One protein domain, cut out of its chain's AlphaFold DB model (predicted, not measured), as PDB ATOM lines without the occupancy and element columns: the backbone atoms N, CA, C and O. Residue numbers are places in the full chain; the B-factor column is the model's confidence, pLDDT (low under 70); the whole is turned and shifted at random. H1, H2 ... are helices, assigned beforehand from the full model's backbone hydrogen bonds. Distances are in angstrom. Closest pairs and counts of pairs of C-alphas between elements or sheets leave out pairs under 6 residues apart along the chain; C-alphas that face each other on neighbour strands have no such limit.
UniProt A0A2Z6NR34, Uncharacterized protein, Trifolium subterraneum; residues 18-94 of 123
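This is residues 18 to 94 of the 123 residues of an uncharacterized protein of Trifolium subterraneum (UniProt A0A2Z6NR34). The longest helix, H4, lies in the middle of a small rounded domain, with H1, H2, H3 and H5 set round it and few clear contacts between helices. The printed part has 77 residues with five named helices, H1 to H5 in chain order, and no named strand: all helix. It is compact, with a radius of gyration of the C-alphas of 12.0 A and spans of 32 by 27 by 22 A.

H1, residues 18 to 26, and H2, residues 29 to 40, meet only through their link. H4, residues 63 to 75, is close to H2 but not clearly touching, about perpendicular at 86 degrees; their closest C-alphas, Leu 35 and Trp 70, are 7.6 A apart. H3, residues 49 to 55, touches residues 63 to 67 of H4 alone; the closest C-alphas, Asn 50 and Val 63, are 5.8 A apart. H5, residues 81 to 84, is close to H4 but not clearly touching, with the closest C-alphas, Glu 65 and Phe 84, 6.2 A apart. In H1 to H4 every O i to N i+4 pair is within hydrogen-bond range; H5 is too short for one.

H1, 12.6 A long, begins at C-alpha 18 (180.651, 178.119, 168.215). H2 measures 16.5 A, H3 9.9 A and H4 17.7 A. H5, 5.7 A, ends at C-alpha 84 (186.020, 197.667, 164.905).

The printed part has no cut and no long link. Confidence is under 70 at residues 43 to 45 and 81 to 94.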
ATOM      1  N   GLN A  18     181.100 177.124 169.182       79.56
ATOM      2  CA  GLN A  18     180.651 178.119 168.215       79.56
ATOM      3  C   GLN A  18     181.533 179.372 168.242       79.56
ATOM      4  O   GLN A  18     181.913 179.849 167.175       79.56
ATOM      5  N   ASP A  19     181.937 179.846 169.423       78.44
ATOM      6  CA  ASP A  19     182.870 180.975 169.547       78.44
ATOM      7  C   ASP A  19     184.222 180.641 168.902       78.44
ATOM      8  O   ASP A  19     184.784 181.444 168.156       78.44
ATOM      9  N   SER A  20     184.712 179.412 169.104       80.81
ATOM     10  CA  SER A  20     185.949 178.947 168.470       80.81
ATOM     11  C   SER A  20     185.848 178.878 166.943       80.81
ATOM     12  O   SER A  20     186.798 179.241 166.250       80.81
ATOM     13  N   LEU A  21     184.690 178.481 166.404       84.81
ATOM     14  CA  LEU A  21     184.448 178.435 164.962       84.81
ATOM     15  C   LEU A  21     184.403 179.840 164.358       84.81
ATOM     16  O   LEU A  21     185.040 180.075 163.334       84.81
ATOM     17  N   VAL A  22     183.696 180.775 164.996       84.00
ATOM     18  CA  VAL A  22     183.612 182.173 164.543       84.00
ATOM     19  C   VAL A  22     184.995 182.828 164.561       84.00
ATOM     20  O   VAL A  22     185.394 183.469 163.587       84.00
ATOM     21  N   LEU A  23     185.780 182.598 165.617       86.31
ATOM     22  CA  LEU A  23     187.157 183.081 165.702       86.31
ATOM     23  C   LEU A  23     188.048 182.519 164.599       86.31
ATOM     24  O   LEU A  23     188.788 183.277 163.980       86.31
ATOM     25  N   LEU A  24     187.989 181.209 164.353       87.69
ATOM     26  CA  LEU A  24     188.826 180.545 163.352       87.69
ATOM     27  C   LEU A  24     188.395 180.846 161.910       87.69
ATOM     28  O   LEU A  24     189.198 180.694 160.991       87.69
ATOM     29  N   GLN A  25     187.150 181.284 161.696       86.94
ATOM     30  CA  GLN A  25     186.700 181.819 160.409       86.94
ATOM     31  C   GLN A  25     187.302 183.196 160.124       86.94
ATOM     32  O   GLN A  25     187.653 183.482 158.980       86.94
ATOM     33  N   LYS A  26     187.422 184.042 161.153       85.69
ATOM     34  CA  LYS A  26     187.905 185.420 161.010       85.69
ATOM     35  C   LYS A  26     189.429 185.540 161.108       85.69
ATOM     36  O   LYS A  26     190.038 186.312 160.371       85.69
ATOM     37  N   TYR A  27     190.051 184.762 161.986       87.81
ATOM     38  CA  TYR A  27     191.483 184.791 162.260       87.81
ATOM     39  C   TYR A  27     192.104 183.416 162.050       87.81
ATOM     40  O   TYR A  27     191.558 182.384 162.431       87.81
ATOM     41  N   ASN A  28     193.315 183.393 161.499       88.81
ATOM     42  CA  ASN A  28     194.085 182.159 161.415       88.81
ATOM     43  C   ASN A  28     194.455 181.673 162.833       88.81
ATOM     44  O   ASN A  28     194.838 182.477 163.685       88.81
ATOM     45  N   ALA A  29     194.419 180.361 163.076       89.69
ATOM     46  CA  ALA A  29     194.856 179.758 164.338       89.69
ATOM     47  C   ALA A  29     196.264 180.222 164.759       89.69
ATOM     48  O   ALA A  29     196.512 180.483 165.936       89.69
ATOM     49  N   ASN A  30     197.174 180.403 163.795       91.06
ATOM     50  CA  ASN A  30     198.516 180.927 164.058       91.06
ATOM     51  C   ASN A  30     198.498 182.367 164.591       91.06
ATOM     52  O   ASN A  30     199.340 182.717 165.416       91.06
ATOM     53  N   THR A  31     197.565 183.197 164.128       90.44
ATOM     54  CA  THR A  31     197.381 184.578 164.594       90.44
ATOM     55  C   THR A  31     196.912 184.587 166.046       90.44
ATOM     56  O   THR A  31     197.514 185.271 166.871       90.44
ATOM     57  N   LEU A  32     195.908 183.766 166.376       91.00
ATOM     58  CA  LEU A  32     195.388 183.628 167.742       91.00
ATOM     59  C   LEU A  32     196.464 183.124 168.710       91.00
ATOM     60  O   LEU A  32     196.660 183.694 169.782       91.00
ATOM     61  N   LEU A  33     197.206 182.086 168.314       90.69
ATOM     62  CA  LEU A  33     198.284 181.529 169.129       90.69
ATOM     63  C   LEU A  33     199.386 182.560 169.395       90.69
ATOM     64  O   LEU A  33     199.841 182.687 170.530       90.69
ATOM     65  N   LYS A  34     199.801 183.310 168.368       92.25
ATOM     66  CA  LYS A  34     200.807 184.370 168.517       92.25
ATOM     67  C   LYS A  34     200.339 185.476 169.452       92.25
ATOM     68  O   LYS A  34     201.107 185.868 170.318       92.25
ATOM     69  N   LEU A  35     199.094 185.935 169.320       91.50
ATOM     70  CA  LEU A  35     198.534 186.946 170.218       91.50
ATOM     71  C   LEU A  35     198.597 186.477 171.675       91.50
ATOM     72  O   LEU A  35     199.079 187.201 172.542       91.50
ATOM     73  N   LEU A  36     198.186 185.236 171.947       90.62
ATOM     74  CA  LEU A  36     198.254 184.665 173.294       90.62
ATOM     75  C   LEU A  36     199.694 184.585 173.820       90.62
ATOM     76  O   LEU A  36     199.933 184.877 174.991       90.62
ATOM     77  N   GLN A  37     200.658 184.222 172.969       90.69
ATOM     78  CA  GLN A  37     202.081 184.183 173.326       90.69
ATOM     79  C   GLN A  37     202.654 185.577 173.612       90.69
ATOM     80  O   GLN A  37     203.386 185.748 174.588       90.69
ATOM     81  N   GLU A  38     202.326 186.567 172.784       90.44
ATOM     82  CA  GLU A  38     202.777 187.956 172.922       90.44
ATOM     83  C   GLU A  38     202.244 188.577 174.218       90.44
ATOM     84  O   GLU A  38     203.022 189.140 174.991       90.44
ATOM     85  N   VAL A  39     200.954 188.387 174.517       87.06
ATOM     86  CA  VAL A  39     200.346 188.885 175.758       87.06
ATOM     87  C   VAL A  39     200.887 188.150 176.987       87.06
ATOM     88  O   VAL A  39     201.193 188.783 177.993       87.06
ATOM     89  N   ALA A  40     201.079 186.828 176.914       85.94
ATOM     90  CA  ALA A  40     201.666 186.056 178.013       85.94
ATOM     91  C   ALA A  40     203.132 186.425 178.305       85.94
ATOM     92  O   ALA A  40     203.611 186.190 179.414       85.94
ATOM     93  N   SER A  41     203.835 186.987 177.319       84.94
ATOM     94  CA  SER A  41     205.213 187.468 177.458       84.94
ATOM     95  C   SER A  41     205.298 188.888 178.027       84.94
ATOM     96  O   SER A  41     206.396 189.344 178.349       84.94
ATOM     97  N   HIS A  42     204.173 189.602 178.131       79.81
ATOM     98  CA  HIS A  42     204.129 190.960 178.660       79.81
ATOM     99  C   HIS A  42     204.079 190.966 180.192       79.81
ATOM    100  O   HIS A  42     203.543 190.055 180.827       79.81
ATOM    101  N   ASP A  43     204.649 192.009 180.792       69.12
ATOM    102  CA  ASP A  43     204.712 192.131 182.244       69.12
ATOM    103  C   ASP A  43     203.313 192.399 182.824       69.12
ATOM    104  O   ASP A  43     202.546 193.213 182.306       69.12
ATOM    105  N   ARG A  44     202.952 191.676 183.890       64.75
ATOM    106  CA  ARG A  44     201.547 191.467 184.306       64.75
ATOM    107  C   ARG A  44     200.829 192.693 184.874       64.75
ATOM    108  O   ARG A  44     199.657 192.588 185.217       64.75
ATOM    109  N   TRP A  45     201.514 193.818 185.032       68.38
ATOM    110  CA  TRP A  45     200.994 194.963 185.780       68.38
ATOM    111  C   TRP A  45     200.275 195.997 184.910       68.38
ATOM    112  O   TRP A  45     199.389 196.673 185.424       68.38
ATOM    113  N   LYS A  46     200.619 196.120 183.619       74.50
ATOM    114  CA  LYS A  46     199.894 196.966 182.659       74.50
ATOM    115  C   LYS A  46     200.297 196.626 181.226       74.50
ATOM    116  O   LYS A  46     201.471 196.729 180.878       74.50
ATOM    117  N   ILE A  47     199.337 196.247 180.387       80.44
ATOM    118  CA  ILE A  47     199.605 195.940 178.980       80.44
ATOM    119  C   ILE A  47     199.533 197.233 178.163       80.44
ATOM    120  O   ILE A  47     198.476 197.845 178.039       80.44
ATOM    121  N   ASN A  48     200.647 197.649 177.556       84.88
ATOM    122  CA  ASN A  48     200.625 198.755 176.599       84.88
ATOM    123  C   ASN A  48     200.199 198.243 175.211       84.88
ATOM    124  O   ASN A  48     201.034 197.829 174.402       84.88
ATOM    125  N   TRP A  49     198.893 198.285 174.931       85.69
ATOM    126  CA  TRP A  49     198.299 197.786 173.683       85.69
ATOM    127  C   TRP A  49     198.907 198.421 172.422       85.69
ATOM    128  O   TRP A  49     199.170 197.724 171.442       85.69
ATOM    129  N   ASN A  50     199.216 199.721 172.459       84.31
ATOM    130  CA  ASN A  50     199.843 200.429 171.339       84.31
ATOM    131  C   ASN A  50     201.268 199.924 171.059       84.31
ATOM    132  O   ASN A  50     201.677 199.793 169.906       84.31
ATOM    133  N   GLU A  51     202.046 199.624 172.101       85.69
ATOM    134  CA  GLU A  51     203.366 199.017 171.918       85.69
ATOM    135  C   GLU A  51     203.291 197.562 171.463       85.69
ATOM    136  O   GLU A  51     204.140 197.139 170.674       85.69
ATOM    137  N   MET A  52     202.294 196.802 171.919       84.56
ATOM    138  CA  MET A  52     202.098 195.430 171.455       84.56
ATOM    139  C   MET A  52     201.769 195.381 169.970       84.56
ATOM    140  O   MET A  52     202.442 194.662 169.242       84.56
ATOM    141  N   VAL A  53     200.823 196.191 169.490       86.81
ATOM    142  CA  VAL A  53     200.474 196.234 168.061       86.81
ATOM    143  C   VAL A  53     201.640 196.709 167.189       86.81
ATOM    144  O   VAL A  53     201.803 196.244 166.069       86.81
ATOM    145  N   LYS A  54     202.540 197.555 167.702       86.62
ATOM    146  CA  LYS A  54     203.772 197.916 166.972       86.62
ATOM    147  C   LYS A  54     204.780 196.772 166.862       86.62
ATOM    148  O   LYS A  54     205.565 196.744 165.919       86.62
ATOM    149  N   LYS A  55     204.808 195.875 167.848       87.19
ATOM    150  CA  LYS A  55     205.752 194.747 167.925       87.19
ATOM    151  C   LYS A  55     205.153 193.441 167.403       87.19
ATOM    152  O   LYS A  55     205.892 192.477 167.209       87.19
ATOM    153  N   THR A  56     203.837 193.400 167.205       88.12
ATOM    154  CA  THR A  56     203.125 192.170 166.893       88.12
ATOM    155  C   THR A  56     203.510 191.637 165.521       88.12
ATOM    156  O   THR A  56     203.667 192.373 164.548       88.12
ATOM    157  N   SER A  57     203.626 190.317 165.433       87.56
ATOM    158  CA  SER A  57     203.791 189.597 164.165       87.56
ATOM    159  C   SER A  57     202.519 188.842 163.766       87.56
ATOM    160  O   SER A  57     202.580 187.853 163.023       87.56
ATOM    161  N   THR A  58     201.375 189.269 164.310       87.19
ATOM    162  CA  THR A  58     200.034 188.728 164.037       87.19
ATOM    163  C   THR A  58     199.430 189.280 162.744       87.19
ATOM    164  O   THR A  58     198.600 188.608 162.136       87.19
ATOM    165  N   GLY A  59     199.873 190.464 162.300       85.06
ATOM    166  CA  GLY A  59     199.310 191.188 161.154       85.06
ATOM    167  C   GLY A  59     198.130 192.098 161.509       85.06
ATOM    168  O   GLY A  59     197.625 192.790 160.631       85.06
ATOM    169  N   ILE A  60     197.718 192.125 162.779       85.75
ATOM    170  CA  ILE A  60     196.704 193.046 163.292       85.75
ATOM    171  C   ILE A  60     197.370 194.407 163.509       85.75
ATOM    172  O   ILE A  60     198.348 194.503 164.247       85.75
ATOM    173  N   THR A  61     196.855 195.449 162.860       84.44
ATOM    174  CA  THR A  61     197.385 196.821 162.945       84.44
ATOM    175  C   THR A  61     196.527 197.743 163.804       84.44
ATOM    176  O   THR A  61     196.997 198.808 164.202       84.44
ATOM    177  N   SER A  62     195.289 197.344 164.107       84.88
ATOM    178  CA  SER A  62     194.390 198.093 164.980       84.88
ATOM    179  C   SER A  62     194.605 197.698 166.440       84.88
ATOM    180  O   SER A  62     194.481 196.533 166.820       84.88
ATOM    181  N   VAL A  63     194.909 198.694 167.277       85.31
ATOM    182  CA  VAL A  63     195.046 198.525 168.733       85.31
ATOM    183  C   VAL A  63     193.737 198.034 169.342       85.31
ATOM    184  O   VAL A  63     193.741 197.102 170.146       85.31
ATOM    185  N   LYS A  64     192.618 198.614 168.901       82.31
ATOM    186  CA  LYS A  64     191.269 198.258 169.341       82.31
ATOM    187  C   LYS A  64     190.931 196.815 168.985       82.31
ATOM    188  O   LYS A  64     190.452 196.073 169.836       82.31
ATOM    189  N   GLU A  65     191.241 196.396 167.759       86.19
ATOM    190  CA  GLU A  65     191.026 195.017 167.318       86.19
ATOM    191  C   GLU A  65     191.838 194.022 168.150       86.19
ATOM    192  O   GLU A  65     191.299 193.028 168.639       86.19
ATOM    193  N   TYR A  66     193.118 194.320 168.372       87.31
ATOM    194  CA  TYR A  66     194.004 193.477 169.167       87.31
ATOM    195  C   TYR A  66     193.507 193.332 170.615       87.31
ATOM    196  O   TYR A  66     193.477 192.230 171.167       87.31
ATOM    197  N   GLN A  67     193.069 194.439 171.221       85.56
ATOM    198  CA  GLN A  67     192.533 194.476 172.583       85.56
ATOM    199  C   GLN A  67     191.198 193.722 172.699       85.56
ATOM    200  O   GLN A  67     191.016 192.923 173.617       85.56
ATOM    201  N   MET A  68     190.276 193.936 171.758       84.31
ATOM    202  CA  MET A  68     188.985 193.241 171.684       84.31
ATOM    203  C   MET A  68     189.161 191.729 171.565       84.31
ATOM    204  O   MET A  68     188.505 190.963 172.271       84.31
ATOM    205  N   LEU A  69     190.082 191.297 170.701       87.44
ATOM    206  CA  LEU A  69     190.374 189.886 170.495       87.44
ATOM    207  C   LEU A  69     190.930 189.240 171.766       87.44
ATOM    208  O   LEU A  69     190.484 188.160 172.157       87.44
ATOM    209  N   TRP A  70     191.848 189.919 172.457       88.00
ATOM    210  CA  TRP A  70     192.336 189.438 173.743       88.00
ATOM    211  C   TRP A  70     191.231 189.384 174.806       88.00
ATOM    212  O   TRP A  70     191.105 188.366 175.482       88.00
ATOM    213  N   ARG A  71     190.387 190.420 174.930       83.19
ATOM    214  CA  ARG A  71     189.264 190.433 175.888       83.19
ATOM    215  C   ARG A  71     188.251 189.324 175.614       83.19
ATOM    216  O   ARG A  71     187.746 188.720 176.557       83.19
ATOM    217  N   HIS A  72     187.973 189.016 174.352       84.69
ATOM    218  CA  HIS A  72     187.125 187.882 173.993       84.69
ATOM    219  C   HIS A  72     187.740 186.551 174.436       84.69
ATOM    220  O   HIS A  72     187.057 185.727 175.035       84.69
ATOM    221  N   LEU A  73     189.043 186.360 174.222       84.56
ATOM    222  CA  LEU A  73     189.747 185.141 174.635       84.56
ATOM    223  C   LEU A  73     189.895 185.016 176.160       84.56
ATOM    224  O   LEU A  73     189.825 183.912 176.696       84.56
ATOM    225  N   ALA A  74     190.120 186.127 176.863       82.00
ATOM    226  CA  ALA A  74     190.365 186.144 178.303       82.00
ATOM    227  C   ALA A  74     189.071 186.111 179.130       82.00
ATOM    228  O   ALA A  74     189.023 185.447 180.167       82.00
ATOM    229  N   TYR A  75     188.036 186.820 178.671       77.12
ATOM    230  CA  TYR A  75     186.819 187.101 179.437       77.12
ATOM    231  C   TYR A  75     185.523 186.739 178.701       77.12
ATOM    232  O   TYR A  75     184.446 187.006 179.221       77.12
ATOM    233  N   GLY A  76     185.589 186.185 177.485       74.56
ATOM    234  CA  GLY A  76     184.401 185.810 176.709       74.56
ATOM    235  C   GLY A  76     183.520 187.001 176.313       74.56
ATOM    236  O   GLY A  76     182.300 186.863 176.238       74.56
ATOM    237  N   HIS A  77     184.107 188.186 176.128       75.12
ATOM    238  CA  HIS A  77     183.392 189.384 175.678       75.12
ATOM    239  C   HIS A  77     182.994 189.266 174.200       75.12
ATOM    240  O   HIS A  77     183.796 188.786 173.415       75.12
ATOM    241  N   SER A  78     181.806 189.703 173.773       73.69
ATOM    242  CA  SER A  78     181.386 189.566 172.365       73.69
ATOM    243  C   SER A  78     182.338 190.281 171.389       73.69
ATOM    244  O   SER A  78     182.708 191.431 171.619       73.69
ATOM    245  N   LEU A  79     182.707 189.597 170.297       74.38
ATOM    246  CA  LEU A  79     183.397 190.179 169.139       74.38
ATOM    247  C   LEU A  79     182.349 190.560 168.094       74.38
ATOM    248  O   LEU A  79     181.864 189.691 167.373       74.38
ATOM    249  N   ILE A  80     181.973 191.835 168.030       71.25
ATOM    250  CA  ILE A  80     181.027 192.341 167.030       71.25
ATOM    251  C   ILE A  80     181.811 193.145 165.997       71.25
ATOM    252  O   ILE A  80     182.612 194.003 166.352       71.25
ATOM    253  N   ASP A  81     181.577 192.881 164.710       65.81
ATOM    254  CA  ASP A  81     182.333 193.530 163.633       65.81
ATOM    255  C   ASP A  81     182.166 195.058 163.602       65.81
ATOM    256  O   ASP A  81     183.109 195.786 163.308       65.81
ATOM    257  N   ALA A  82     180.985 195.544 163.991       60.19
ATOM    258  CA  ALA A  82     180.690 196.971 164.102       60.19
ATOM    259  C   ALA A  82     181.554 197.691 165.156       60.19
ATOM    260  O   ALA A  82     181.810 198.885 165.026       60.19
ATOM    261  N   ASP A  83     182.053 196.976 166.171       61.44
ATOM    262  CA  ASP A  83     182.905 197.571 167.203       61.44
ATOM    263  C   ASP A  83     184.328 197.861 166.692       61.44
ATOM    264  O   ASP A  83     185.061 198.614 167.335       61.44
ATOM    265  N   PHE A  84     184.737 197.321 165.534       65.69
ATOM    266  CA  PHE A  84     186.020 197.667 164.905       65.69
ATOM    267  C   PHE A  84     185.956 198.944 164.055       65.69
ATOM    268  O   PHE A  84     187.014 199.469 163.719       65.69
ATOM    269  N   GLU A  85     184.759 199.437 163.707       58.31
ATOM    270  CA  GLU A  85     184.587 200.566 162.775       58.31
ATOM    271  C   GLU A  85     184.457 201.936 163.460       58.31
ATOM    272  O   GLU A  85     184.689 202.957 162.815       58.31
ATOM    273  N   ASP A  86     184.114 201.977 164.751       52.94
ATOM    274  CA  ASP A  86     183.978 203.236 165.495       52.94
ATOM    275  C   ASP A  86     185.340 203.745 166.005       52.94
ATOM    276  O   ASP A  86     186.160 202.941 166.465       52.94
ATOM    277  N   ASP A  87     185.541 205.062 165.904       53.62
ATOM    278  CA  ASP A  87     186.772 205.856 166.053       53.62
ATOM    279  C   ASP A  87     187.879 205.279 166.967       53.62
ATOM    280  O   ASP A  87     187.627 204.712 168.030       53.62
ATOM    281  N   ASP A  88     189.124 205.504 166.529       54.06
ATOM    282  CA  ASP A  88     190.441 204.920 166.872       54.06
ATOM    283  C   ASP A  88     190.895 205.011 168.353       54.06
ATOM    284  O   ASP A  88     192.088 204.964 168.663       54.06
ATOM    285  N   LEU A  89     189.974 205.173 169.305       57.94
ATOM    286  CA  LEU A  89     190.294 205.255 170.723       57.94
ATOM    287  C   LEU A  89     190.398 203.848 171.346       57.94
ATOM    288  O   LEU A  89     189.449 203.061 171.260       57.94
ATOM    289  N   PRO A  90     191.528 203.510 172.002       58.03
ATOM    290  CA  PRO A  90     191.636 202.273 172.769       58.03
ATOM    291  C   PRO A  90     190.563 202.232 173.864       58.03
ATOM    292  O   PRO A  90     190.221 203.263 174.450       58.03
ATOM    293  N   LEU A  91     190.025 201.039 174.137       63.12
ATOM    294  CA  LEU A  91     189.023 200.858 175.187       63.12
ATOM    295  C   LEU A  91     189.656 201.197 176.542       63.12
ATOM    296  O   LEU A  91     190.790 200.787 176.800       63.12
ATOM    297  N   ASP A  92     188.909 201.910 177.389       58.94
ATOM    298  CA  ASP A  92     189.338 202.316 178.732       58.94
ATOM    299  C   ASP A  92     189.899 201.116 179.528       58.94
ATOM    300  O   ASP A  92     189.253 200.065 179.661       58.94
ATOM    301  N   ASP A  93     191.149 201.269 179.972       55.53
ATOM    302  CA  ASP A  93     192.050 200.237 180.525       55.53
ATOM    303  C   ASP A  93     191.763 199.951 182.014       55.53
ATOM    304  O   ASP A  93     192.255 198.984 182.589       55.53
ATOM    305  N   ASP A  94     190.916 200.765 182.651       55.09
ATOM    306  CA  ASP A  94     190.688 200.728 184.101       55.09
ATOM    307  C   ASP A  94     189.607 199.715 184.556       55.09
ATOM    308  O   ASP A  94     189.279 199.650 185.740       55.09
TER     309      ASP A  94